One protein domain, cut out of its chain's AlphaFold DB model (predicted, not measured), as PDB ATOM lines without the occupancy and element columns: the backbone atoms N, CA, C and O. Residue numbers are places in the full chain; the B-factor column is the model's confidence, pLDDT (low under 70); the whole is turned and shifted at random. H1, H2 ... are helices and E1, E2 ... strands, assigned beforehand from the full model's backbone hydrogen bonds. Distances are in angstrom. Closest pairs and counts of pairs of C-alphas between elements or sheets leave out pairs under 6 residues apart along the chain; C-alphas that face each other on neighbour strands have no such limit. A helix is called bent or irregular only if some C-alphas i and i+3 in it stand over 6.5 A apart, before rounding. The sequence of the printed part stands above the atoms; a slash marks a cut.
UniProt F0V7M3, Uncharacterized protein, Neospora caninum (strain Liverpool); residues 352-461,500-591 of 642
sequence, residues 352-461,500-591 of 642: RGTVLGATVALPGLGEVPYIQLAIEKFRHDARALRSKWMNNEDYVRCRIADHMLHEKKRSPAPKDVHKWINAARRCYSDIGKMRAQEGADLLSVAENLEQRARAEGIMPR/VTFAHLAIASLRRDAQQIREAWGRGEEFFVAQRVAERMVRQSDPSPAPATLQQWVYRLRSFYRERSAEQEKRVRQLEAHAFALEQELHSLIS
ATOM      1  N   ARG A 352      96.378 166.679 128.886       63.53
ATOM      2  CA  ARG A 352      95.298 166.195 129.751       63.53
ATOM      3  C   ARG A 352      93.962 166.828 129.352       63.53
ATOM      4  O   ARG A 352      93.856 168.037 129.193       63.53
ATOM      5  N   GLY A 353      92.937 165.996 129.165       62.31
ATOM      6  CA  GLY A 353      91.624 166.442 128.676       62.31
ATOM      7  C   GLY A 353      91.544 166.666 127.158       62.31
ATOM      8  O   GLY A 353      90.501 167.086 126.668       62.31
ATOM      9  N   THR A 354      92.610 166.361 126.406       79.69
ATOM     10  CA  THR A 354      92.601 166.376 124.933       79.69
ATOM     11  C   THR A 354      92.357 164.982 124.360       79.69
ATOM     12  O   THR A 354      92.659 163.977 125.004       79.69
ATOM     13  N   VAL A 355      91.875 164.906 123.115       77.44
ATOM     14  CA  VAL A 355      91.702 163.623 122.406       77.44
ATOM     15  C   VAL A 355      93.038 162.883 122.261       77.44
ATOM     16  O   VAL A 355      93.085 161.664 122.390       77.44
ATOM     17  N   LEU A 356      94.146 163.602 122.053       79.81
ATOM     18  CA  LEU A 356      95.483 163.012 121.962       79.81
ATOM     19  C   LEU A 356      95.955 162.385 123.290       79.81
ATOM     20  O   LEU A 356      96.704 161.408 123.272       79.81
ATOM     21  N   GLY A 357      95.526 162.936 124.427       77.19
ATOM     22  CA  GLY A 357      95.798 162.391 125.761       77.19
ATOM     23  C   GLY A 357      94.850 161.267 126.192       77.19
ATOM     24  O   GLY A 357      95.098 160.644 127.221       77.19
ATOM     25  N   ALA A 358      93.784 161.002 125.433       81.06
ATOM     26  CA  ALA A 358      92.811 159.952 125.727       81.06
ATOM     27  C   ALA A 358      93.304 158.555 125.306       81.06
ATOM     28  O   ALA A 358      94.191 158.420 124.452       81.06
ATOM     29  N   THR A 359      92.704 157.514 125.890       85.94
ATOM     30  CA  THR A 359      92.946 156.111 125.535       85.94
ATOM     31  C   THR A 359      91.955 155.602 124.501       85.94
ATOM     32  O   THR A 359      90.844 156.113 124.360       85.94
ATOM     33  N   VAL A 360      92.396 154.610 123.735       86.81
ATOM     34  CA  VAL A 360      91.572 153.850 122.806       86.81
ATOM     35  C   VAL A 360      91.754 152.363 123.082       86.81
ATOM     36  O   VAL A 360      92.884 151.868 123.148       86.81
ATOM     37  N   ALA A 361      90.638 151.646 123.201       87.25
ATOM     38  CA  ALA A 361      90.619 150.195 123.300       87.25
ATOM     39  C   ALA A 361      91.047 149.570 121.965       87.25
ATOM     40  O   ALA A 361      90.335 149.656 120.960       87.25
ATOM     41  N   LEU A 362      92.213 148.923 121.946       86.00
ATOM     42  CA  LEU A 362      92.730 148.234 120.769       86.00
ATOM     43  C   LEU A 362      92.685 146.710 120.949       86.00
ATOM     44  O   LEU A 362      93.099 146.198 121.997       86.00
ATOM     45  N   PRO A 363      92.251 145.953 119.920       79.81
ATOM     46  CA  PRO A 363      92.239 144.495 119.971       79.81
ATOM     47  C   PRO A 363      93.623 143.924 120.311       79.81
ATOM     48  O   PRO A 363      94.603 144.199 119.621       79.81
ATOM     49  N   GLY A 364      93.705 143.137 121.387       75.56
ATOM     50  CA  GLY A 364      94.937 142.472 121.832       75.56
ATOM     51  C   GLY A 364      95.971 143.361 122.537       75.56
ATOM     52  O   GLY A 364      96.961 142.827 123.028       75.56
ATOM     53  N   LEU A 365      95.758 144.681 122.617       77.19
ATOM     54  CA  LEU A 365      96.663 145.628 123.294       77.19
ATOM     55  C   LEU A 365      96.012 146.353 124.484       77.19
ATOM     56  O   LEU A 365      96.726 146.961 125.276       77.19
ATOM     57  N   GLY A 366      94.686 146.260 124.636       84.56
ATOM     58  CA  GLY A 366      93.955 146.924 125.715       84.56
ATOM     59  C   GLY A 366      93.807 148.429 125.480       84.56
ATOM     60  O   GLY A 366      93.813 148.888 124.339       84.56
ATOM     61  N   GLU A 367      93.646 149.188 126.562       86.50
ATOM     62  CA  GLU A 367      93.560 150.652 126.533       86.50
ATOM     63  C   GLU A 367      94.943 151.264 126.280       86.50
ATOM     64  O   GLU A 367      95.825 151.206 127.138       86.50
ATOM     65  N   VAL A 368      95.137 151.862 125.104       86.56
ATOM     66  CA  VAL A 368      96.403 152.507 124.721       86.56
ATOM     67  C   VAL A 368      96.163 153.994 124.469       86.56
ATOM     68  O   VAL A 368      95.249 154.338 123.716       86.56
ATOM     69  N   PRO A 369      96.964 154.909 125.041       86.88
ATOM     70  CA  PRO A 369      96.798 156.334 124.797       86.88
ATOM     71  C   PRO A 369      97.193 156.716 123.362       86.88
ATOM     72  O   PRO A 369      98.215 156.261 122.838       86.88
ATOM     73  N   TYR A 370      96.418 157.596 122.716       85.00
ATOM     74  CA  TYR A 370      96.691 158.043 121.341       85.00
ATOM     75  C   TYR A 370      98.097 158.641 121.196       85.00
ATOM     76  O   TYR A 370      98.776 158.404 120.193       85.00
ATOM     77  N   ILE A 371      98.579 159.362 122.211       87.00
ATOM     78  CA  ILE A 371      99.941 159.900 122.224       87.00
ATOM     79  C   ILE A 371     101.017 158.809 122.137       87.00
ATOM     80  O   ILE A 371     102.006 158.997 121.429       87.00
ATOM     81  N   GLN A 372     100.809 157.646 122.763       91.38
ATOM     82  CA  GLN A 372     101.739 156.521 122.660       91.38
ATOM     83  C   GLN A 372     101.779 155.978 121.227       91.38
ATOM     84  O   GLN A 372     102.863 155.755 120.689       91.38
ATOM     85  N   LEU A 373     100.625 155.863 120.561       90.50
ATOM     86  CA  LEU A 373     100.562 155.440 119.158       90.50
ATOM     87  C   LEU A 373     101.301 156.415 118.226       90.50
ATOM     88  O   LEU A 373     101.979 155.982 117.288       90.50
ATOM     89  N   ALA A 374     101.208 157.725 118.485       90.38
ATOM     90  CA  ALA A 374     101.964 158.736 117.745       90.38
ATOM     91  C   ALA A 374     103.479 158.613 117.983       90.38
ATOM     92  O   ALA A 374     104.247 158.610 117.019       90.38
ATOM     93  N   ILE A 375     103.913 158.468 119.241       90.00
ATOM     94  CA  ILE A 375     105.326 158.279 119.612       90.00
ATOM     95  C   ILE A 375     105.901 157.046 118.906       90.00
ATOM     96  O   ILE A 375     106.944 157.130 118.252       90.00
ATOM     97  N   GLU A 376     105.207 155.909 118.984       91.25
ATOM     98  CA  GLU A 376     105.619 154.668 118.328       91.25
ATOM     99  C   GLU A 376     105.717 154.838 116.810       91.25
ATOM    100  O   GLU A 376     106.691 154.383 116.199       91.25
ATOM    101  N   LYS A 377     104.762 155.549 116.198       91.62
ATOM    102  CA  LYS A 377     104.773 155.823 114.758       91.62
ATOM    103  C   LYS A 377     105.976 156.662 114.341       91.62
ATOM    104  O   LYS A 377     106.655 156.307 113.377       91.62
ATOM    105  N   PHE A 378     106.268 157.744 115.060       91.12
ATOM    106  CA  PHE A 378     107.410 158.605 114.755       91.12
ATOM    107  C   PHE A 378     108.746 157.894 114.986       91.12
ATOM    108  O   PHE A 378     109.639 157.998 114.146       91.12
ATOM    109  N   ARG A 379     108.865 157.085 116.048       92.06
ATOM    110  CA  ARG A 379     110.038 156.223 116.282       92.06
ATOM    111  C   ARG A 379     110.212 155.177 115.186       92.06
ATOM    112  O   ARG A 379     111.336 154.906 114.764       92.06
ATOM    113  N   HIS A 380     109.126 154.560 114.724       89.19
ATOM    114  CA  HIS A 380     109.171 153.611 113.612       89.19
ATOM    115  C   HIS A 380     109.641 154.295 112.317       89.19
ATOM    116  O   HIS A 380     110.605 153.837 111.702       89.19
ATOM    117  N   ASP A 381     109.047 155.433 111.949       88.31
ATOM    118  CA  ASP A 381     109.423 156.179 110.741       88.31
ATOM    119  C   ASP A 381     110.873 156.672 110.794       88.31
ATOM    120  O   ASP A 381     111.610 156.565 109.810       88.31
ATOM    121  N   ALA A 382     111.318 157.148 111.957       89.69
ATOM    122  CA  ALA A 382     112.699 157.543 112.174       89.69
ATOM    123  C   ALA A 382     113.677 156.377 111.994       89.69
ATOM    124  O   ALA A 382     114.691 156.522 111.309       89.69
ATOM    125  N   ARG A 383     113.372 155.202 112.565       88.56
ATOM    126  CA  ARG A 383     114.182 153.986 112.381       88.56
ATOM    127  C   ARG A 383     114.235 153.571 110.914       88.56
ATOM    128  O   ARG A 383     115.316 153.257 110.417       88.56
ATOM    129  N   ALA A 384     113.110 153.628 110.202       85.88
ATOM    130  CA  ALA A 384     113.060 153.327 108.777       85.88
ATOM    131  C   ALA A 384     113.945 154.295 107.967       85.88
ATOM    132  O   ALA A 384     114.767 153.852 107.162       85.88
ATOM    133  N   LEU A 385     113.858 155.603 108.225       87.06
ATOM    134  CA  LEU A 385     114.711 156.604 107.577       87.06
ATOM    135  C   LEU A 385     116.193 156.402 107.906       87.06
ATOM    136  O   LEU A 385     117.023 156.409 106.996       87.06
ATOM    137  N   ARG A 386     116.524 156.149 109.175       84.00
ATOM    138  CA  ARG A 386     117.897 155.893 109.622       84.00
ATOM    139  C   ARG A 386     118.472 154.642 108.961       84.00
ATOM    140  O   ARG A 386     119.537 154.717 108.362       84.00
ATOM    141  N   SER A 387     117.746 153.525 108.962       81.69
ATOM    142  CA  SER A 387     118.199 152.282 108.317       81.69
ATOM    143  C   SER A 387     118.493 152.442 106.821       81.69
ATOM    144  O   SER A 387     119.346 151.747 106.282       81.69
ATOM    145  N   LYS A 388     117.804 153.374 106.151       83.94
ATOM    146  CA  LYS A 388     117.917 153.580 104.708       83.94
ATOM    147  C   LYS A 388     118.964 154.622 104.332       83.94
ATOM    148  O   LYS A 388     119.572 154.498 103.278       83.94
ATOM    149  N   TRP A 389     119.154 155.661 105.143       84.62
ATOM    150  CA  TRP A 389     119.921 156.853 104.757       84.62
ATOM    151  C   TRP A 389     121.110 157.171 105.670       84.62
ATOM    152  O   TRP A 389     121.747 158.197 105.462       84.62
ATOM    153  N   MET A 390     121.416 156.343 106.672       75.00
ATOM    154  CA  MET A 390     122.488 156.640 107.633       75.00
ATOM    155  C   MET A 390     123.897 156.475 107.051       75.00
ATOM    156  O   MET A 390     124.786 157.241 107.413       75.00
ATOM    157  N   ASN A 391     124.105 155.502 106.157       83.12
ATOM    158  CA  ASN A 391     125.412 155.226 105.564       83.12
ATOM    159  C   ASN A 391     125.334 155.239 104.031       83.12
ATOM    160  O   ASN A 391     124.473 154.590 103.436       83.12
ATOM    161  N   ASN A 392     126.256 155.972 103.400       82.94
ATOM    162  CA  ASN A 392     126.378 156.048 101.946       82.94
ATOM    163  C   ASN A 392     126.679 154.670 101.351       82.94
ATOM    164  O   ASN A 392     126.016 154.250 100.408       82.94
ATOM    165  N   GLU A 393     127.637 153.950 101.930       84.50
ATOM    166  CA  GLU A 393     128.087 152.674 101.374       84.50
ATOM    167  C   GLU A 393     126.993 151.605 101.477       84.50
ATOM    168  O   GLU A 393     126.690 150.938 100.490       84.50
ATOM    169  N   ASP A 394     126.288 151.519 102.608       84.12
ATOM    170  CA  ASP A 394     125.168 150.580 102.750       84.12
ATOM    171  C   ASP A 394     123.980 150.961 101.858       84.12
ATOM    172  O   ASP A 394     123.334 150.087 101.278       84.12
ATOM    173  N   TYR A 395     123.718 152.261 101.670       86.25
ATOM    174  CA  TYR A 395     122.706 152.727 100.723       86.25
ATOM    175  C   TYR A 395     123.050 152.327  99.286       86.25
ATOM    176  O   TYR A 395     122.189 151.826  98.563       86.25
ATOM    177  N   VAL A 396     124.299 152.534  98.860       87.19
ATOM    178  CA  VAL A 396     124.764 152.171  97.516       87.19
ATOM    179  C   VAL A 396     124.678 150.662  97.312       87.19
ATOM    180  O   VAL A 396     124.124 150.231  96.302       87.19
ATOM    181  N   ARG A 397     125.133 149.858  98.280       86.81
ATOM    182  CA  ARG A 397     125.059 148.392  98.206       86.81
ATOM    183  C   ARG A 397     123.617 147.889  98.112       86.81
ATOM    184  O   ARG A 397     123.311 147.106  97.216       86.81
ATOM    185  N   CYS A 398     122.716 148.395  98.959       84.25
ATOM    186  CA  CYS A 398     121.289 148.067  98.889       84.25
ATOM    187  C   CYS A 398     120.671 148.483  97.547       84.25
ATOM    188  O   CYS A 398     119.889 147.736  96.973       84.25
ATOM    189  N   ARG A 399     121.052 149.644  96.997       88.38
ATOM    190  CA  ARG A 399     120.562 150.093  95.685       88.38
ATOM    191  C   ARG A 399     121.030 149.208  94.538       88.38
ATOM    192  O   ARG A 399     120.255 148.984  93.614       88.38
ATOM    193  N   ILE A 400     122.269 148.727  94.579       87.81
ATOM    194  CA  ILE A 400     122.781 147.777  93.586       87.81
ATOM    195  C   ILE A 400     122.003 146.464  93.684       87.81
ATOM    196  O   ILE A 400     121.506 145.992  92.665       87.81
ATOM    197  N   ALA A 401     121.822 145.932  94.898       86.00
ATOM    198  CA  ALA A 401     121.030 144.725  95.135       86.00
ATOM    199  C   ALA A 401     119.587 144.873  94.617       86.00
ATOM    200  O   ALA A 401     119.096 144.003  93.898       86.00
ATOM    201  N   ASP A 402     118.937 146.011  94.886       84.69
ATOM    202  CA  ASP A 402     117.606 146.317  94.356       84.69
ATOM    203  C   ASP A 402     117.606 146.350  92.816       84.69
ATOM    204  O   ASP A 402     116.692 145.810  92.194       84.69
ATOM    205  N   HIS A 403     118.608 146.960  92.171       85.44
ATOM    206  CA  HIS A 403     118.705 146.994  90.707       85.44
ATOM    207  C   HIS A 403     118.898 145.598  90.106       85.44
ATOM    208  O   HIS A 403     118.211 145.256  89.145       85.44
ATOM    209  N   MET A 404     119.771 144.777  90.692       84.88
ATOM    210  CA  MET A 404     119.982 143.388  90.268       84.88
ATOM    211  C   MET A 404     118.689 142.571  90.371       84.88
ATOM    212  O   MET A 404     118.339 141.843  89.440       84.88
ATOM    213  N   LEU A 405     117.936 142.772  91.457       83.62
ATOM    214  CA  LEU A 405     116.653 142.125  91.710       83.62
ATOM    215  C   LEU A 405     115.565 142.546  90.706       83.62
ATOM    216  O   LEU A 405     114.880 141.700  90.133       83.62
ATOM    217  N   HIS A 406     115.401 143.851  90.472       78.38
ATOM    218  CA  HIS A 406     114.329 144.381  89.619       78.38
ATOM    219  C   HIS A 406     114.617 144.204  88.124       78.38
ATOM    220  O   HIS A 406     113.693 143.961  87.349       78.38
ATOM    221  N   GLU A 407     115.883 144.309  87.708       79.75
ATOM    222  CA  GLU A 407     116.293 144.089  86.315       79.75
ATOM    223  C   GLU A 407     116.506 142.598  85.992       79.75
ATOM    224  O   GLU A 407     116.772 142.268  84.837       79.75
ATOM    225  N   LYS A 408     116.371 141.697  86.983       75.69
ATOM    226  CA  LYS A 408     116.640 140.248  86.880       75.69
ATOM    227  C   LYS A 408     118.031 139.929  86.311       75.69
ATOM    228  O   LYS A 408     118.226 138.921  85.633       75.69
ATOM    229  N   LYS A 409     119.011 140.796  86.573       75.25
ATOM    230  CA  LYS A 409     120.397 140.644  86.116       75.25
ATOM    231  C   LYS A 409     121.225 140.041  87.244       75.25
ATOM    232  O   LYS A 409     121.665 140.767  88.132       75.25
ATOM    233  N   ARG A 410     121.448 138.724  87.187       70.94
ATOM    234  CA  ARG A 410     122.319 138.006  88.137       70.94
ATOM    235  C   ARG A 410     123.780 138.467  88.023       70.94
ATOM    236  O   ARG A 410     124.425 138.693  89.035       70.94
ATOM    237  N   SER A 411     124.245 138.738  86.799       73.88
ATOM    238  CA  SER A 411     125.603 139.214  86.493       73.88
ATOM    239  C   SER A 411     125.573 140.517  85.666       73.88
ATOM    240  O   SER A 411     125.595 140.482  84.431       73.88
ATOM    241  N   PRO A 412     125.452 141.695  86.303       81.81
ATOM    242  CA  PRO A 412     125.436 142.974  85.595       81.81
ATOM    243  C   PRO A 412     126.813 143.327  85.011       81.81
ATOM    244  O   PRO A 412     127.848 143.089  85.630       81.81
ATOM    245  N   ALA A 413     126.836 143.960  83.835       84.25
ATOM    246  CA  ALA A 413     128.082 144.428  83.232       84.25
ATOM    247  C   ALA A 413     128.748 145.515  84.108       84.25
ATOM    248  O   ALA A 413     128.039 146.364  84.661       84.25
ATOM    249  N   PRO A 414     130.094 145.604  84.167       84.69
ATOM    250  CA  PRO A 414     130.790 146.590  85.001       84.69
ATOM    251  C   PRO A 414     130.354 148.041  84.750       84.69
ATOM    252  O   PRO A 414     130.264 148.837  85.684       84.69
ATOM    253  N   LYS A 415     130.017 148.384  83.497       85.44
ATOM    254  CA  LYS A 415     129.498 149.708  83.110       85.44
ATOM    255  C   LYS A 415     128.130 150.014  83.736       85.44
ATOM    256  O   LYS A 415     127.904 151.147  84.164       85.44
ATOM    257  N   ASP A 416     127.242 149.023  83.816       84.38
ATOM    258  CA  ASP A 416     125.919 149.160  84.435       84.38
ATOM    259  C   ASP A 416     126.057 149.350  85.949       84.38
ATOM    260  O   ASP A 416     125.478 150.282  86.508       84.38
ATOM    261  N   VAL A 417     126.917 148.555  86.594       85.94
ATOM    262  CA  VAL A 417     127.220 148.694  88.028       85.94
ATOM    263  C   VAL A 417     127.805 150.075  88.329       85.94
ATOM    264  O   VAL A 417     127.341 150.756  89.242       85.94
ATOM    265  N   HIS A 418     128.753 150.556  87.517       86.38
ATOM    266  CA  HIS A 418     129.311 151.905  87.659       86.38
ATOM    267  C   HIS A 418     128.240 152.995  87.528       86.38
ATOM    268  O   HIS A 418     128.229 153.978  88.275       86.38
ATOM    269  N   LYS A 419     127.308 152.831  86.584       89.38
ATOM    270  CA  LYS A 419     126.179 153.747  86.403       89.38
ATOM    271  C   LYS A 419     125.265 153.745  87.630       89.38
ATOM    272  O   LYS A 419     124.870 154.826  88.073       89.38
ATOM    273  N   TRP A 420     124.956 152.580  88.197       90.25
ATOM    274  CA  TRP A 420     124.132 152.458  89.401       90.25
ATOM    275  C   TRP A 420     124.819 153.036  90.637       90.25
ATOM    276  O   TRP A 420     124.191 153.818  91.348       90.25
ATOM    277  N   ILE A 421     126.111 152.757  90.846       88.50
ATOM    278  CA  ILE A 421     126.919 153.356  91.922       88.50
ATOM    279  C   ILE A 421     126.858 154.879  91.831       88.50
ATOM    280  O   ILE A 421     126.521 155.557  92.802       88.50
ATOM    281  N   ASN A 422     127.117 155.431  90.645       87.31
ATOM    282  CA  ASN A 422     127.087 156.871  90.432       87.31
ATOM    283  C   ASN A 422     125.688 157.457  90.660       87.31
ATOM    284  O   ASN A 422     125.560 158.519  91.266       87.31
ATOM    285  N   ALA A 423     124.627 156.780  90.215       87.25
ATOM    286  CA  ALA A 423     123.252 157.214  90.449       87.25
ATOM    287  C   ALA A 423     122.867 157.172  91.939       87.25
ATOM    288  O   ALA A 423     122.238 158.113  92.433       87.25
ATOM    289  N   ALA A 424     123.278 156.129  92.664       88.56
ATOM    290  CA  ALA A 424     123.024 155.960  94.089       88.56
ATOM    291  C   ALA A 424     123.797 156.990  94.925       88.56
ATOM    292  O   ALA A 424     123.183 157.699  95.721       88.56
ATOM    293  N   ARG A 425     125.101 157.175  94.676       88.19
ATOM    294  CA  ARG A 425     125.928 158.206  95.335       88.19
ATOM    295  C   ARG A 425     125.414 159.616  95.071       88.19
ATOM    296  O   ARG A 425     125.415 160.450  95.978       88.19
ATOM    297  N   ARG A 426     124.923 159.881  93.854       83.56
ATOM    298  CA  ARG A 426     124.240 161.141  93.525       83.56
ATOM    299  C   ARG A 426     122.957 161.289  94.337       83.56
ATOM    300  O   ARG A 426     122.812 162.290  95.019       83.56
ATOM    301  N   CYS A 427     122.071 160.291  94.356       82.62
ATOM    302  CA  CYS A 427     120.854 160.348  95.177       82.62
ATOM    303  C   CYS A 427     121.166 160.571  96.663       82.62
ATOM    304  O   CYS A 427     120.537 161.410  97.302       82.62
ATOM    305  N   TYR A 428     122.154 159.866  97.209       85.19
ATOM    306  CA  TYR A 428     122.565 160.024  98.599       85.19
ATOM    307  C   TYR A 428     123.114 161.428  98.878       85.19
ATOM    308  O   TYR A 428     122.699 162.078  99.834       85.19
ATOM    309  N   SER A 429     123.975 161.948  98.002       79.69
ATOM    310  CA  SER A 429     124.486 163.323  98.100       79.69
ATOM    311  C   SER A 429     123.385 164.382  97.963       79.69
ATOM    312  O   SER A 429     123.490 165.455  98.550       79.69
ATOM    313  N   ASP A 430     122.335 164.105  97.187       76.00
ATOM    314  CA  ASP A 430     121.247 165.048  96.909       76.00
ATOM    315  C   ASP A 430     120.247 165.152  98.065       76.00
ATOM    316  O   ASP A 430     119.779 166.249  98.368       76.00
ATOM    317  N   ILE A 431     119.881 164.020  98.678       79.75
ATOM    318  CA  ILE A 431     118.777 163.957  99.652       79.75
ATOM    319  C   ILE A 431     119.090 163.176 100.933       79.75
ATOM    320  O   ILE A 431     118.313 163.267 101.882       79.75
ATOM    321  N   GLY A 432     120.203 162.444 101.008       79.88
ATOM    322  CA  GLY A 432     120.518 161.553 102.131       79.88
ATOM    323  C   GLY A 432     120.661 162.281 103.462       79.88
ATOM    324  O   GLY A 432     119.997 161.913 104.426       79.88
ATOM    325  N   LYS A 433     121.408 163.394 103.494       76.06
ATOM    326  CA  LYS A 433     121.522 164.241 104.697       76.06
ATOM    327  C   LYS A 433     120.164 164.754 105.188       76.06
ATOM    328  O   LYS A 433     119.917 164.774 106.385       76.06
ATOM    329  N   MET A 434     119.277 165.131 104.264       76.62
ATOM    330  CA  MET A 434     117.931 165.605 104.603       76.62
ATOM    331  C   MET A 434     117.076 164.484 105.189       76.62
ATOM    332  O   MET A 434     116.426 164.698 106.200       76.62
ATOM    333  N   ARG A 435     117.112 163.285 104.602       82.88
ATOM    334  CA  ARG A 435     116.354 162.135 105.114       82.88
ATOM    335  C   ARG A 435     116.873 161.641 106.463       82.88
ATOM    336  O   ARG A 435     116.075 161.243 107.304       82.88
ATOM    337  N   ALA A 436     118.185 161.695 106.682       81.75
ATOM    338  CA  ALA A 436     118.779 161.410 107.983       81.75
ATOM    339  C   ALA A 436     118.341 162.440 109.037       81.75
ATOM    340  O   ALA A 436     117.958 162.054 110.139       81.75
ATOM    341  N   GLN A 437     118.320 163.730 108.678       77.81
ATOM    342  CA  GLN A 437     117.829 164.784 109.564       77.81
ATOM    343  C   GLN A 437     116.327 164.661 109.836       77.81
ATOM    344  O   GLN A 437     115.926 164.780 110.980       77.81
ATOM    345  N   GLU A 438     115.506 164.353 108.831       82.31
ATOM    346  CA  GLU A 438     114.076 164.079 109.016       82.31
ATOM    347  C   GLU A 438     113.869 162.939 110.023       82.31
ATOM    348  O   GLU A 438     113.022 163.040 110.903       82.31
ATOM    349  N   GLY A 439     114.691 161.885 109.960       86.62
ATOM    350  CA  GLY A 439     114.693 160.830 110.973       86.62
ATOM    351  C   GLY A 439     115.032 161.346 112.377       86.62
ATOM    352  O   GLY A 439     114.355 160.978 113.333       86.62
ATOM    353  N   ALA A 440     116.036 162.216 112.508       84.12
ATOM    354  CA  ALA A 440     116.404 162.829 113.787       84.12
ATOM    355  C   ALA A 440     115.310 163.769 114.327       84.12
ATOM    356  O   ALA A 440     115.006 163.742 115.517       84.12
ATOM    357  N   ASP A 441     114.669 164.546 113.455       82.06
ATOM    358  CA  ASP A 441     113.573 165.444 113.814       82.06
ATOM    359  C   ASP A 441     112.362 164.644 114.322       82.06
ATOM    360  O   ASP A 441     111.755 165.009 115.326       82.06
ATOM    361  N   LEU A 442     112.033 163.516 113.680       86.69
ATOM    362  CA  LEU A 442     110.964 162.619 114.137       86.69
ATOM    363  C   LEU A 442     111.277 161.991 115.504       86.69
ATOM    364  O   LEU A 442     110.363 161.841 116.314       86.69
ATOM    365  N   LEU A 443     112.544 161.659 115.783       88.81
ATOM    366  CA  LEU A 443     112.959 161.203 117.117       88.81
ATOM    367  C   LEU A 443     112.797 162.306 118.159       88.81
ATOM    368  O   LEU A 443     112.188 162.053 119.191       88.81
ATOM    369  N   SER A 444     113.243 163.527 117.861       84.56
ATOM    370  CA  SER A 444     113.076 164.666 118.767       84.56
ATOM    371  C   SER A 444     111.600 164.948 119.061       84.56
ATOM    372  O   SER A 444     111.232 165.178 120.209       84.56
ATOM    373  N   VAL A 445     110.720 164.876 118.055       82.31
ATOM    374  CA  VAL A 445     109.267 165.005 118.262       82.31
ATOM    375  C   VAL A 445     108.749 163.901 119.183       82.31
ATOM    376  O   VAL A 445     107.994 164.191 120.108       82.31
ATOM    377  N   ALA A 446     109.162 162.652 118.965       89.81
ATOM    378  CA  ALA A 446     108.758 161.534 119.810       89.81
ATOM    379  C   ALA A 446     109.248 161.690 121.261       89.81
ATOM    380  O   ALA A 446     108.474 161.461 122.186       89.81
ATOM    381  N   GLU A 447     110.497 162.114 121.464       85.06
ATOM    382  CA  GLU A 447     111.091 162.367 122.785       85.06
ATOM    383  C   GLU A 447     110.377 163.508 123.516       85.06
ATOM    384  O   GLU A 447     109.996 163.356 124.675       85.06
ATOM    385  N   ASN A 448     110.107 164.619 122.827       83.56
ATOM    386  CA  ASN A 448     109.367 165.747 123.393       83.56
ATOM    387  C   ASN A 448     107.933 165.353 123.785       83.56
ATOM    388  O   ASN A 448     107.447 165.751 124.844       83.56
ATOM    389  N   LEU A 449     107.243 164.569 122.950       85.12
ATOM    390  CA  LEU A 449     105.904 164.062 123.266       85.12
ATOM    391  C   LEU A 449     105.924 163.116 124.465       85.12
ATOM    392  O   LEU A 449     105.052 163.212 125.322       85.12
ATOM    393  N   GLU A 450     106.916 162.232 124.546       88.31
ATOM    394  CA  GLU A 450     107.071 161.296 125.658       88.31
ATOM    395  C   GLU A 450     107.354 162.029 126.976       88.31
ATOM    396  O   GLU A 450     106.715 161.743 127.987       88.31
ATOM    397  N   GLN A 451     108.249 163.021 126.966       84.12
ATOM    398  CA  GLN A 451     108.532 163.860 128.133       84.12
ATOM    399  C   GLN A 451     107.284 164.609 128.609       84.12
ATOM    400  O   GLN A 451     106.981 164.596 129.801       84.12
ATOM    401  N   ARG A 452     106.517 165.203 127.685       79.88
ATOM    402  CA  ARG A 452     105.255 165.885 128.012       79.88
ATOM    403  C   ARG A 452     104.207 164.920 128.562       79.88
ATOM    404  O   ARG A 452     103.615 165.194 129.599       79.88
ATOM    405  N   ALA A 453     104.027 163.760 127.932       83.69
ATOM    406  CA  ALA A 453     103.082 162.745 128.394       83.69
ATOM    407  C   ALA A 453     103.423 162.229 129.802       83.69
ATOM    408  O   ALA A 453     102.522 162.010 130.611       83.69
ATOM    409  N   ARG A 454     104.718 162.066 130.116       85.06
ATOM    410  CA  ARG A 454     105.200 161.692 131.458       85.06
ATOM    411  C   ARG A 454     105.036 162.814 132.480       85.06
ATOM    412  O   ARG A 454     104.688 162.537 133.626       85.06
ATOM    413  N   ALA A 455     105.302 164.062 132.094       77.56
ATOM    414  CA  ALA A 455     105.117 165.221 132.968       77.56
ATOM    415  C   ALA A 455     103.647 165.375 133.387       77.56
ATOM    416  O   ALA A 455     103.366 165.713 134.534       77.56
ATOM    417  N   GLU A 456     102.725 165.050 132.482       78.94
ATOM    418  CA  GLU A 456     101.280 165.136 132.701       78.94
ATOM    419  C   GLU A 456     100.648 163.845 133.258       78.94
ATOM    420  O   GLU A 456      99.435 163.787 133.454       78.94
ATOM    421  N   GLY A 457     101.453 162.809 133.531       76.00
ATOM    422  CA  GLY A 457     100.996 161.543 134.116       76.00
ATOM    423  C   GLY A 457     100.149 160.661 133.189       76.00
ATOM    424  O   GLY A 457      99.489 159.744 133.666       76.00
ATOM    425  N   ILE A 458     100.158 160.925 131.878       78.56
ATOM    426  CA  ILE A 458      99.426 160.154 130.853       78.56
ATOM    427  C   ILE A 458     100.165 158.849 130.525       78.56
ATOM    428  O   ILE A 458      99.545 157.835 130.217       78.56
ATOM    429  N   MET A 459     101.498 158.864 130.601       76.25
ATOM    430  CA  MET A 459     102.339 157.672 130.487       76.25
ATOM    431  C   MET A 459     103.104 157.426 131.790       76.25
ATOM    432  O   MET A 459     103.492 158.394 132.452       76.25
ATOM    433  N   PRO A 460     103.374 156.159 132.153       60.69
ATOM    434  CA  PRO A 460     104.150 155.848 133.345       60.69
ATOM    435  C   PRO A 460     105.550 156.479 133.265       60.69
ATOM    436  O   PRO A 460     106.217 156.433 132.225       60.69
ATOM    437  N   ARG A 461     106.006 157.076 134.375       45.06
ATOM    438  CA  ARG A 461     107.419 157.439 134.548       45.06
ATOM    439  C   ARG A 461     108.220 156.141 134.551       45.06
ATOM    440  O   ARG A 461     107.877 155.218 135.282       45.06
ATOM    441  N   VAL A 500     128.719 138.966 103.294       75.62
ATOM    442  CA  VAL A 500     127.401 139.520 102.954       75.62
ATOM    443  C   VAL A 500     127.376 139.846 101.459       75.62
ATOM    444  O   VAL A 500     127.878 140.881 101.028       75.62
ATOM    445  N   THR A 501     126.790 138.954 100.660       83.81
ATOM    446  CA  THR A 501     126.645 139.147  99.207       83.81
ATOM    447  C   THR A 501     125.463 140.065  98.863       83.81
ATOM    448  O   THR A 501     124.575 140.322  99.683       83.81
ATOM    449  N   PHE A 502     125.391 140.537  97.613       83.38
ATOM    450  CA  PHE A 502     124.238 141.313  97.134       83.38
ATOM    451  C   PHE A 502     122.916 140.534  97.213       83.38
ATOM    452  O   PHE A 502     121.872 141.150  97.425       83.38
ATOM    453  N   ALA A 503     122.949 139.200  97.115       83.38
ATOM    454  CA  ALA A 503     121.773 138.357  97.321       83.38
ATOM    455  C   ALA A 503     121.276 138.433  98.773       83.38
ATOM    456  O   ALA A 503     120.088 138.666  98.996       83.38
ATOM    457  N   HIS A 504     122.180 138.362  99.759       87.00
ATOM    458  CA  HIS A 504     121.833 138.554 101.172       87.00
ATOM    459  C   HIS A 504     121.207 139.936 101.422       87.00
ATOM    460  O   HIS A 504     120.212 140.053 102.140       87.00
ATOM    461  N   LEU A 505     121.738 140.989 100.787       87.19
ATOM    462  CA  LEU A 505     121.171 142.338 100.877       87.19
ATOM    463  C   LEU A 505     119.787 142.442 100.224       87.19
ATOM    464  O   LEU A 505     118.906 143.092 100.786       87.19
ATOM    465  N   ALA A 506     119.573 141.792  99.076       86.94
ATOM    466  CA  ALA A 506     118.281 141.762  98.392       86.94
ATOM    467  C   ALA A 506     117.217 141.023  99.220       86.94
ATOM    468  O   ALA A 506     116.121 141.548  99.417       86.94
ATOM    469  N   ILE A 507     117.557 139.856  99.776       88.31
ATOM    470  CA  ILE A 507     116.688 139.079 100.674       88.31
ATOM    471  C   ILE A 507     116.325 139.909 101.912       88.31
ATOM    472  O   ILE A 507     115.148 140.042 102.258       88.31
ATOM    473  N   ALA A 508     117.318 140.534 102.552       88.25
ATOM    474  CA  ALA A 508     117.089 141.407 103.699       88.25
ATOM    475  C   ALA A 508     116.224 142.628 103.339       88.25
ATOM    476  O   ALA A 508     115.400 143.051 104.148       88.25
ATOM    477  N   SER A 509     116.383 143.189 102.134       87.06
ATOM    478  CA  SER A 509     115.555 144.285 101.610       87.06
ATOM    479  C   SER A 509     114.093 143.858 101.454       87.06
ATOM    480  O   SER A 509     113.210 144.489 102.033       87.06
ATOM    481  N   LEU A 510     113.841 142.729 100.784       89.38
ATOM    482  CA  LEU A 510     112.499 142.171 100.582       89.38
ATOM    483  C   LEU A 510     111.781 141.873 101.903       89.38
ATOM    484  O   LEU A 510     110.622 142.254 102.080       89.38
ATOM    485  N   ARG A 511     112.478 141.237 102.852       91.19
ATOM    486  CA  ARG A 511     111.936 140.940 104.187       91.19
ATOM    487  C   ARG A 511     111.651 142.211 104.979       91.19
ATOM    488  O   ARG A 511     110.613 142.305 105.628       91.19
ATOM    489  N   ARG A 512     112.536 143.209 104.905       88.94
ATOM    490  CA  ARG A 512     112.329 144.509 105.555       88.94
ATOM    491  C   ARG A 512     111.105 145.225 104.989       88.94
ATOM    492  O   ARG A 512     110.306 145.738 105.765       88.94
ATOM    493  N   ASP A 513     110.935 145.233 103.670       87.12
ATOM    494  CA  ASP A 513     109.775 145.842 103.016       87.12
ATOM    495  C   ASP A 513     108.471 145.118 103.395       87.12
ATOM    496  O   ASP A 513     107.473 145.767 103.716       87.12
ATOM    497  N   ALA A 514     108.480 143.780 103.431       91.94
ATOM    498  CA  ALA A 514     107.345 142.984 103.895       91.94
ATOM    499  C   ALA A 514     106.990 143.307 105.356       91.94
ATOM    500  O   ALA A 514     105.829 143.574 105.671       91.94
ATOM    501  N   GLN A 515     107.998 143.372 106.229       91.06
ATOM    502  CA  GLN A 515     107.825 143.700 107.640       91.06
ATOM    503  C   GLN A 515     107.276 145.119 107.841       91.06
ATOM    504  O   GLN A 515     106.366 145.309 108.641       91.06
ATOM    505  N   GLN A 516     107.750 146.111 107.081       87.38
ATOM    506  CA  GLN A 516     107.210 147.476 107.133       87.38
ATOM    507  C   GLN A 516     105.727 147.520 106.750       87.38
ATOM    508  O   GLN A 516     104.941 148.234 107.377       87.38
ATOM    509  N   ILE A 517     105.321 146.744 105.741       89.12
ATOM    510  CA  ILE A 517     103.911 146.659 105.351       89.12
ATOM    511  C   ILE A 517     103.100 145.942 106.439       89.12
ATOM    512  O   ILE A 517     102.025 146.425 106.791       89.12
ATOM    513  N   ARG A 518     103.609 144.851 107.031       89.25
ATOM    514  CA  ARG A 518     102.952 144.154 108.154       89.25
ATOM    515  C   ARG A 518     102.795 145.046 109.383       89.25
ATOM    516  O   ARG A 518     101.732 145.057 109.989       89.25
ATOM    517  N   GLU A 519     103.810 145.818 109.745       86.94
ATOM    518  CA  GLU A 519     103.732 146.727 110.892       86.94
ATOM    519  C   GLU A 519     102.729 147.855 110.656       86.94
ATOM    520  O   GLU A 519     102.003 148.228 111.576       86.94
ATOM    521  N   ALA A 520     102.646 148.358 109.422       85.62
ATOM    522  CA  ALA A 520     101.706 149.409 109.072       85.62
ATOM    523  C   ALA A 520     100.267 148.905 108.882       85.62
ATOM    524  O   ALA A 520      99.354 149.651 109.199       85.62
ATOM    525  N   TRP A 521     100.040 147.692 108.365       88.94
ATOM    526  CA  TRP A 521      98.706 147.223 107.943       88.94
ATOM    527  C   TRP A 521      98.228 145.940 108.634       88.94
ATOM    528  O   TRP A 521      97.037 145.675 108.651       88.94
ATOM    529  N   GLY A 522      99.120 145.131 109.201       83.00
ATOM    530  CA  GLY A 522      98.813 143.791 109.716       83.00
ATOM    531  C   GLY A 522      98.243 143.747 111.135       83.00
ATOM    532  O   GLY A 522      97.806 142.689 111.572       83.00
ATOM    533  N   ARG A 523      98.221 144.873 111.861       84.19
ATOM    534  CA  ARG A 523      97.690 144.961 113.239       84.19
ATOM    535  C   ARG A 523      96.175 145.200 113.310       84.19
ATOM    536  O   ARG A 523      95.635 145.380 114.396       84.19
ATOM    537  N   GLY A 524      95.493 145.198 112.164       87.19
ATOM    538  CA  GLY A 524      94.045 145.372 112.068       87.19
ATOM    539  C   GLY A 524      93.597 146.811 111.801       87.19
ATOM    540  O   GLY A 524      94.370 147.768 111.899       87.19
ATOM    541  N   GLU A 525      92.314 146.948 111.449       90.19
ATOM    542  CA  GLU A 525      91.692 148.219 111.046       90.19
ATOM    543  C   GLU A 525      91.761 149.267 112.163       90.19
ATOM    544  O   GLU A 525      92.194 150.393 111.922       90.19
ATOM    545  N   GLU A 526      91.394 148.894 113.392       88.19
ATOM    546  CA  GLU A 526      91.324 149.834 114.517       88.19
ATOM    547  C   GLU A 526      92.705 150.383 114.897       88.19
ATOM    548  O   GLU A 526      92.858 151.590 115.081       88.19
ATOM    549  N   PHE A 527      93.743 149.537 114.897       90.44
ATOM    550  CA  PHE A 527      95.121 149.985 115.122       90.44
ATOM    551  C   PHE A 527      95.580 150.952 114.024       90.44
ATOM    552  O   PHE A 527      96.116 152.023 114.317       90.44
ATOM    553  N   PHE A 528      95.345 150.602 112.752       91.31
ATOM    554  CA  PHE A 528      95.725 151.441 111.612       91.31
ATOM    555  C   PHE A 528      95.090 152.831 111.699       91.31
ATOM    556  O   PHE A 528      95.764 153.849 111.520       91.31
ATOM    557  N   VAL A 529      93.786 152.878 111.970       92.12
ATOM    558  CA  VAL A 529      93.038 154.130 112.064       92.12
ATOM    559  C   VAL A 529      93.532 154.945 113.251       92.12
ATOM    560  O   VAL A 529      93.875 156.114 113.069       92.12
ATOM    561  N   ALA A 530      93.635 154.336 114.435       90.19
ATOM    562  CA  ALA A 530      94.033 155.033 115.648       90.19
ATOM    563  C   ALA A 530      95.439 155.641 115.535       90.19
ATOM    564  O   ALA A 530      95.632 156.826 115.816       90.19
ATOM    565  N   GLN A 531      96.404 154.877 115.017       92.00
ATOM    566  CA  GLN A 531      97.772 155.351 114.824       92.00
ATOM    567  C   GLN A 531      97.855 156.507 113.811       92.00
ATOM    568  O   GLN A 531      98.603 157.465 114.013       92.00
ATOM    569  N   ARG A 532      97.070 156.463 112.723       90.94
ATOM    570  CA  ARG A 532      97.048 157.524 111.697       90.94
ATOM    571  C   ARG A 532      96.305 158.780 112.135       90.94
ATOM    572  O   ARG A 532      96.675 159.876 111.711       90.94
ATOM    573  N   VAL A 533      95.274 158.634 112.963       90.62
ATOM    574  CA  VAL A 533      94.592 159.759 113.608       90.62
ATOM    575  C   VAL A 533      95.551 160.466 114.568       90.62
ATOM    576  O   VAL A 533      95.732 161.676 114.438       90.62
ATOM    577  N   ALA A 534      96.248 159.716 115.428       89.19
ATOM    578  CA  ALA A 534      97.238 160.264 116.355       89.19
ATOM    579  C   ALA A 534      98.395 160.973 115.630       89.19
ATOM    580  O   ALA A 534      98.754 162.102 115.965       89.19
ATOM    581  N   GLU A 535      98.939 160.355 114.573       88.75
ATOM    582  CA  GLU A 535      99.962 160.978 113.723       88.75
ATOM    583  C   GLU A 535      99.469 162.317 113.154       88.75
ATOM    584  O   GLU A 535     100.208 163.305 113.122       88.75
ATOM    585  N   ARG A 536      98.213 162.367 112.693       87.38
ATOM    586  CA  ARG A 536      97.639 163.574 112.096       87.38
ATOM    587  C   ARG A 536      97.442 164.688 113.121       87.38
ATOM    588  O   ARG A 536      97.776 165.821 112.785       87.38
ATOM    589  N   MET A 537      96.965 164.377 114.327       84.50
ATOM    590  CA  MET A 537      96.822 165.344 115.427       84.50
ATOM    591  C   MET A 537      98.152 166.042 115.719       84.50
ATOM    592  O   MET A 537      98.229 167.269 115.716       84.50
ATOM    593  N   VAL A 538      99.238 165.270 115.852       82.31
ATOM    594  CA  VAL A 538     100.572 165.836 116.098       82.31
ATOM    595  C   VAL A 538     101.064 166.654 114.904       82.31
ATOM    596  O   VAL A 538     101.528 167.778 115.074       82.31
ATOM    597  N   ARG A 539     100.949 166.132 113.675       78.38
ATOM    598  CA  ARG A 539     101.435 166.844 112.478       78.38
ATOM    599  C   ARG A 539     100.681 168.143 112.198       78.38
ATOM    600  O   ARG A 539     101.255 169.036 111.585       78.38
ATOM    601  N   GLN A 540      99.411 168.233 112.590       76.81
ATOM    602  CA  GLN A 540      98.592 169.439 112.435       76.81
ATOM    603  C   GLN A 540      98.639 170.355 113.662       76.81
ATOM    604  O   GLN A 540      98.030 171.416 113.625       76.81
ATOM    605  N   SER A 541      99.388 169.983 114.709       72.81
ATOM    606  CA  SER A 541      99.418 170.696 115.993       72.81
ATOM    607  C   SER A 541      98.022 170.894 116.602       72.81
ATOM    608  O   SER A 541      97.765 171.898 117.256       72.81
ATOM    609  N   ASP A 542      97.130 169.925 116.385       75.31
ATOM    610  CA  ASP A 542      95.749 169.924 116.872       75.31
ATOM    611  C   ASP A 542      95.527 168.686 117.760       75.31
ATOM    612  O   ASP A 542      95.167 167.614 117.258       75.31
ATOM    613  N   PRO A 543      95.815 168.783 119.073       77.25
ATOM    614  CA  PRO A 543      95.683 167.664 120.005       77.25
ATOM    615  C   PRO A 543      94.219 167.330 120.341       77.25
ATOM    616  O   PRO A 543      93.956 166.281 120.928       77.25
ATOM    617  N   SER A 544      93.262 168.191 119.982       80.88
ATOM    618  CA  SER A 544      91.840 167.994 120.272       80.88
ATOM    619  C   SER A 544      90.967 168.506 119.118       80.88
ATOM    620  O   SER A 544      90.269 169.512 119.273       80.88
ATOM    621  N   PRO A 545      90.979 167.812 117.963       80.50
ATOM    622  CA  PRO A 545      90.215 168.228 116.798       80.50
ATOM    623  C   PRO A 545      88.712 168.205 117.075       80.50
ATOM    624  O   PRO A 545      88.212 167.378 117.841       80.50
ATOM    625  N   ALA A 546      87.968 169.070 116.380       76.31
ATOM    626  CA  ALA A 546      86.510 169.092 116.463       76.31
ATOM    627  C   ALA A 546      85.909 167.695 116.164       76.31
ATOM    628  O   ALA A 546      86.361 167.037 115.217       76.31
ATOM    629  N   PRO A 547      84.856 167.248 116.881       78.75
ATOM    630  CA  PRO A 547      84.307 165.896 116.735       78.75
ATOM    631  C   PRO A 547      83.929 165.519 115.296       78.75
ATOM    632  O   PRO A 547      84.237 164.422 114.836       78.75
ATOM    633  N   ALA A 548      83.346 166.453 114.537       77.50
ATOM    634  CA  ALA A 548      83.003 166.243 113.129       77.50
ATOM    635  C   ALA A 548      84.244 165.999 112.244       77.50
ATOM    636  O   ALA A 548      84.236 165.153 111.346       77.50
ATOM    637  N   THR A 549      85.340 166.711 112.519       78.25
ATOM    638  CA  THR A 549      86.625 166.544 111.828       78.25
ATOM    639  C   THR A 549      87.235 165.181 112.140       78.25
ATOM    640  O   THR A 549      87.681 164.478 111.228       78.25
ATOM    641  N   LEU A 550      87.200 164.777 113.413       83.88
ATOM    642  CA  LEU A 550      87.684 163.479 113.868       83.88
ATOM    643  C   LEU A 550      86.908 162.325 113.214       83.88
ATOM    644  O   LEU A 550      87.521 161.426 112.636       83.88
ATOM    645  N   GLN A 551      85.572 162.391 113.208       81.00
ATOM    646  CA  GLN A 551      84.712 161.407 112.539       81.00
ATOM    647  C   GLN A 551      85.025 161.302 111.044       81.00
ATOM    648  O   GLN A 551      85.155 160.201 110.503       81.00
ATOM    649  N   GLN A 552      85.218 162.439 110.368       87.81
ATOM    650  CA  GLN A 552      85.587 162.442 108.958       87.81
ATOM    651  C   GLN A 552      86.944 161.761 108.717       87.81
ATOM    652  O   GLN A 552      87.112 161.053 107.719       87.81
ATOM    653  N   TRP A 553      87.929 161.981 109.590       89.56
ATOM    654  CA  TRP A 553      89.235 161.332 109.476       89.56
ATOM    655  C   TRP A 553      89.131 159.825 109.669       89.56
ATOM    656  O   TRP A 553      89.629 159.087 108.819       89.56
ATOM    657  N   VAL A 554      88.446 159.387 110.727       90.38
ATOM    658  CA  VAL A 554      88.206 157.970 111.035       90.38
ATOM    659  C   VAL A 554      87.509 157.278 109.868       90.38
ATOM    660  O   VAL A 554      88.022 156.287 109.354       90.38
ATOM    661  N   TYR A 555      86.406 157.846 109.369       87.00
ATOM    662  CA  TYR A 555      85.665 157.292 108.236       87.00
ATOM    663  C   TYR A 555      86.550 157.112 106.994       87.00
ATOM    664  O   TYR A 555      86.588 156.037 106.391       87.00
ATOM    665  N   ARG A 556      87.317 158.149 106.624       90.31
ATOM    666  CA  ARG A 556      88.212 158.086 105.458       90.31
ATOM    667  C   ARG A 556      89.317 157.047 105.633       90.31
ATOM    668  O   ARG A 556      89.652 156.366 104.668       90.31
ATOM    669  N   LEU A 557      89.886 156.933 106.830       90.69
ATOM    670  CA  LEU A 557      90.953 155.975 107.119       90.69
ATOM    671  C   LEU A 557      90.436 154.533 107.122       90.69
ATOM    672  O   LEU A 557      91.090 153.679 106.528       90.69
ATOM    673  N   ARG A 558      89.247 154.278 107.685       91.81
ATOM    674  CA  ARG A 558      88.576 152.969 107.620       91.81
ATOM    675  C   ARG A 558      88.295 152.557 106.181       91.81
ATOM    676  O   ARG A 558      88.681 151.471 105.759       91.81
ATOM    677  N   SER A 559      87.703 153.456 105.390       87.19
ATOM    678  CA  SER A 559      87.454 153.204 103.966       87.19
ATOM    679  C   SER A 559      88.747 152.891 103.211       87.19
ATOM    680  O   SER A 559      88.790 151.938 102.436       87.19
ATOM    681  N   PHE A 560      89.811 153.663 103.451       89.00
ATOM    682  CA  PHE A 560      91.110 153.454 102.812       89.00
ATOM    683  C   PHE A 560      91.752 152.119 103.213       89.00
ATOM    684  O   PHE A 560      92.327 151.431 102.369       89.00
ATOM    685  N   TYR A 561      91.630 151.729 104.485       92.19
ATOM    686  CA  TYR A 561      92.126 150.447 104.973       92.19
ATOM    687  C   TYR A 561      91.392 149.273 104.317       92.19
ATOM    688  O   TYR A 561      92.026 148.361 103.787       92.19
ATOM    689  N   ARG A 562      90.057 149.314 104.278       90.94
ATOM    690  CA  ARG A 562      89.237 148.256 103.666       90.94
ATOM    691  C   ARG A 562      89.495 148.105 102.170       90.94
ATOM    692  O   ARG A 562      89.515 146.987 101.672       90.94
ATOM    693  N   GLU A 563      89.739 149.208 101.465       91.75
ATOM    694  CA  GLU A 563      90.042 149.179 100.031       91.75
ATOM    695  C   GLU A 563      91.408 148.539  99.731       91.75
ATOM    696  O   GLU A 563      91.549 147.830  98.737       91.75
ATOM    697  N   ARG A 564      92.423 148.783 100.572       91.44
ATOM    698  CA  ARG A 564      93.822 148.448 100.247       91.44
ATOM    699  C   ARG A 564      94.463 147.340 101.067       91.44
ATOM    700  O   ARG A 564      95.508 146.842 100.653       91.44
ATOM    701  N   SER A 565      93.878 146.940 102.189       90.06
ATOM    702  CA  SER A 565      94.438 145.906 103.072       90.06
ATOM    703  C   SER A 565      94.711 144.595 102.329       90.06
ATOM    704  O   SER A 565      95.824 144.086 102.406       90.06
ATOM    705  N   ALA A 566      93.767 144.119 101.512       89.75
ATOM    706  CA  ALA A 566      93.943 142.904 100.710       89.75
ATOM    707  C   ALA A 566      95.073 143.025  99.666       89.75
ATOM    708  O   ALA A 566      95.819 142.073  99.428       89.75
ATOM    709  N   GLU A 567      95.235 144.201  99.047       92.38
ATOM    710  CA  GLU A 567      96.337 144.465  98.112       92.38
ATOM    711  C   GLU A 567      97.689 144.445  98.838       92.38
ATOM    712  O   GLU A 567      98.649 143.845  98.350       92.38
ATOM    713  N   GLN A 568      97.763 145.065 100.020       92.25
ATOM    714  CA  GLN A 568      98.979 145.072 100.831       92.25
ATOM    715  C   GLN A 568      99.327 143.680 101.358       92.25
ATOM    716  O   GLN A 568     100.488 143.290 101.303       92.25
ATOM    717  N   GLU A 569      98.342 142.897 101.792       91.81
ATOM    718  CA  GLU A 569      98.561 141.522 102.235       91.81
ATOM    719  C   GLU A 569      99.078 140.643 101.089       91.81
ATOM    720  O   GLU A 569     100.061 139.916 101.244       91.81
ATOM    721  N   LYS A 570      98.490 140.770  99.892       93.56
ATOM    722  CA  LYS A 570      98.998 140.095  98.693       93.56
ATOM    723  C   LYS A 570     100.441 140.500  98.396       93.56
ATOM    724  O   LYS A 570     101.257 139.640  98.072       93.56
ATOM    725  N   ARG A 571     100.767 141.788  98.519       92.88
ATOM    726  CA  ARG A 571     102.125 142.298  98.313       92.88
ATOM    727  C   ARG A 571     103.113 141.719  99.327       92.88
ATOM    728  O   ARG A 571     104.196 141.317  98.922       92.88
ATOM    729  N   VAL A 572     102.744 141.629 100.604       94.81
ATOM    730  CA  VAL A 572     103.565 140.982 101.645       94.81
ATOM    731  C   VAL A 572     103.848 139.529 101.276       94.81
ATOM    732  O   VAL A 572     105.012 139.142 101.212       94.81
ATOM    733  N   ARG A 573     102.811 138.754 100.925       94.12
ATOM    734  CA  ARG A 573     102.971 137.350 100.506       94.12
ATOM    735  C   ARG A 573     103.895 137.214  99.293       94.12
ATOM    736  O   ARG A 573     104.709 136.301  99.243       94.12
ATOM    737  N   GLN A 574     103.796 138.128  98.326       94.31
ATOM    738  CA  GLN A 574     104.681 138.152  97.156       94.31
ATOM    739  C   GLN A 574     106.136 138.457  97.525       94.31
ATOM    740  O   GLN A 574     107.035 137.798  97.013       94.31
ATOM    741  N   LEU A 575     106.374 139.440  98.399       92.56
ATOM    742  CA  LEU A 575     107.720 139.793  98.856       92.56
ATOM    743  C   LEU A 575     108.368 138.639  99.633       92.56
ATOM    744  O   LEU A 575     109.538 138.344  99.415       92.56
ATOM    745  N   GLU A 576     107.602 137.961 100.488       93.56
ATOM    746  CA  GLU A 576     108.072 136.819 101.278       93.56
ATOM    747  C   GLU A 576     108.346 135.589 100.421       93.56
ATOM    748  O   GLU A 576     109.413 134.993 100.544       93.56
ATOM    749  N   ALA A 577     107.439 135.249  99.501       93.00
ATOM    750  CA  ALA A 577     107.659 134.161  98.555       93.00
ATOM    751  C   ALA A 577     108.894 134.421  97.683       93.00
ATOM    752  O   ALA A 577     109.677 133.511  97.425       93.00
ATOM    753  N   HIS A 578     109.101 135.673  97.262       91.56
ATOM    754  CA  HIS A 578     110.274 136.053  96.483       91.56
ATOM    755  C   HIS A 578     111.566 135.972  97.305       91.56
ATOM    756  O   HIS A 578     112.563 135.453  96.811       91.56
ATOM    757  N   ALA A 579     111.549 136.432  98.559       92.12
ATOM    758  CA  ALA A 579     112.693 136.307  99.458       92.12
ATOM    759  C   ALA A 579     113.050 134.834  99.705       92.12
ATOM    760  O   ALA A 579     114.217 134.474  99.614       92.12
ATOM    761  N   PHE A 580     112.049 133.985  99.944       91.62
ATOM    762  CA  PHE A 580     112.238 132.553 100.160       91.62
ATOM    763  C   PHE A 580     112.785 131.838  98.919       91.62
ATOM    764  O   PHE A 580     113.708 131.038  99.031       91.62
ATOM    765  N   ALA A 581     112.277 132.161  97.725       90.56
ATOM    766  CA  ALA A 581     112.799 131.608  96.475       90.56
ATOM    767  C   ALA A 581     114.281 131.968  96.271       90.56
ATOM    768  O   ALA A 581     115.087 131.101  95.946       90.56
ATOM    769  N   LEU A 582     114.658 133.225  96.527       87.75
ATOM    770  CA  LEU A 582     116.054 133.665  96.443       87.75
ATOM    771  C   LEU A 582     116.943 133.010  97.498       87.75
ATOM    772  O   LEU A 582     118.100 132.719  97.217       87.75
ATOM    773  N   GLU A 583     116.420 132.768  98.699       89.56
ATOM    774  CA  GLU A 583     117.136 132.005  99.717       89.56
ATOM    775  C   GLU A 583     117.378 130.574  99.257       89.56
ATOM    776  O   GLU A 583     118.505 130.109  99.362       89.56
ATOM    777  N   GLN A 584     116.377 129.883  98.714       90.12
ATOM    778  CA  GLN A 584     116.561 128.528  98.191       90.12
ATOM    779  C   GLN A 584     117.579 128.483  97.048       90.12
ATOM    780  O   GLN A 584     118.452 127.615  97.052       90.12
ATOM    781  N   GLU A 585     117.516 129.431  96.107       86.25
ATOM    782  CA  GLU A 585     118.524 129.566  95.048       86.25
ATOM    783  C   GLU A 585     119.925 129.759  95.644       86.25
ATOM    784  O   GLU A 585     120.854 129.049  95.271       86.25
ATOM    785  N   LEU A 586     120.075 130.660  96.619       84.88
ATOM    786  CA  LEU A 586     121.354 130.924  97.274       84.88
ATOM    787  C   LEU A 586     121.889 129.689  98.017       84.88
ATOM    788  O   LEU A 586     123.058 129.354  97.868       84.88
ATOM    789  N   HIS A 587     121.046 128.983  98.773       83.94
ATOM    790  CA  HIS A 587     121.444 127.751  99.463       83.94
ATOM    791  C   HIS A 587     121.838 126.651  98.473       83.94
ATOM    792  O   HIS A 587     122.764 125.897  98.758       83.94
ATOM    793  N   SER A 588     121.186 126.584  97.308       84.12
ATOM    794  CA  SER A 588     121.511 125.616  96.250       84.12
ATOM    795  C   SER A 588     122.853 125.927  95.579       84.12
ATOM    796  O   SER A 588     123.591 125.013  95.235       84.12
ATOM    797  N   LEU A 589     123.185 127.214  95.427       76.12
ATOM    798  CA  LEU A 589     124.468 127.673  94.882       76.12
ATOM    799  C   LEU A 589     125.621 127.554  95.888       76.12
ATOM    800  O   LEU A 589     126.756 127.327  95.483       76.12
ATOM    801  N   ILE A 590     125.338 127.688  97.187       77.44
ATOM    802  CA  ILE A 590     126.324 127.510  98.266       77.44
ATOM    803  C   ILE A 590     126.523 126.020  98.608       77.44
ATOM    804  O   ILE A 590     127.591 125.647  99.084       77.44
ATOM    805  N   SER A 591     125.539 125.152  98.328       63.94
ATOM    806  CA  SER A 591     125.604 123.707  98.617       63.94
ATOM    807  C   SER A 591     125.930 122.793  97.414       63.94
ATOM    808  O   SER A 591     125.149 121.880  97.138       63.94
TER     809      SER A 591
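What this domain is: This is residues 352 to 461 and 500 to 591 of the 642 residues of an uncharacterized protein of Neospora caninum (strain Liverpool) (UniProt F0V7M3). Two helical corners interlock into an elongated body: H1 and H4 run through the inside, each with the long arm of a bent helix packed alongside, H3b on H1 and H6b on H4. H2 and the arm H3a cross one end, H5 and the arm H6a cross the other, and a small hairpin of E1 and E2 sits at the H5 end. The 202 printed residues hold, in order, E1, E2, H1, H2, H3, H4, H5 and H6, with the two strands antiparallel; the class is mostly helix. The whole is loose, with a radius of gyration of the C-alphas of 20.5 A, and spans 62 by 35 by 31 A.

How they stand to each other: E1, residues 359 to 362, and E2, residues 366 to 369, form an antiparallel hairpin, with N 360 and O 368 2.9 A apart and N 368 and O 360 3.0 A apart, within hydrogen-bond range. The closest C-alphas of E1 and H5, residues 525 to 539, are those of Leu 362 and Phe 527, 6.4 A apart. H5 touches H1, residues 370 to 389, about perpendicular at 82 degrees; H1 does so with residues 370 to 378 alone, closest at the C-alphas of Ala 374 and Glu 535, 5.0 A. H3, residues 414 to 455, and H6, residues 547 to 590, were each assigned as one helix by hydrogen bonds but are bent: C-alphas 430 and 433 are 7.8 A apart, and 563 and 566 7.4 A. Their arms are H3a to residue 430, H3b from 433, H6a to 563 and H6b from 566. H3b touches H1 at a shallow tilt of 23 degrees, opposite ways, closest at the C-alphas of Ala 382 and Gly 439, 4.0 A. H6a touches H5 at a steep tilt of 49 degrees, closest at the C-alphas of Val 529 and Leu 557, 5.7 A. H4, residues 502 to 521, is near H1 and touches H6b at a shallow tilt of 22 degrees, opposite ways, closest at the C-alphas of Ala 514 and Val 572, 4.8 A. With residues 502 to 509 alone H4 touches H2, residues 392 to 406, about perpendicular at 89 degrees, closest at the C-alphas of Ala 401 and Phe 502, 5.1 A. H2 touches H3a at a steep tilt of 51 degrees, closest at the C-alphas of Val 396 and Ala 424, 5.4 A. H3b and H6b are apart. In H1, H2, H3a, H3b, H4, H5, H6a and H6b every O i to N i+4 pair is within hydrogen-bond range.

Where its parts are: E1 begins at C-alpha 359, (92.946, 156.111, 125.535). H1 is 28.6 A long, H4 28.3 A, H3b 32.7 A and H6b 35.9 A, ending at C-alpha 590, (126.324, 127.510, 98.266).

The domain as a whole: The C-alphas farthest apart, those of Ala 546 and Ser 591, are 62.5 A apart. Residues 462 to 499 are not printed, and C-alphas 461 and 500 stand 41.5 A apart across this cut. Of the links printed whole, H2 to H3 and H5 to H6 are short and the others tight. Mean pLDDT of the printed part is 84.8; residues 352 to 353, 460 to 461 and 591 are under 70.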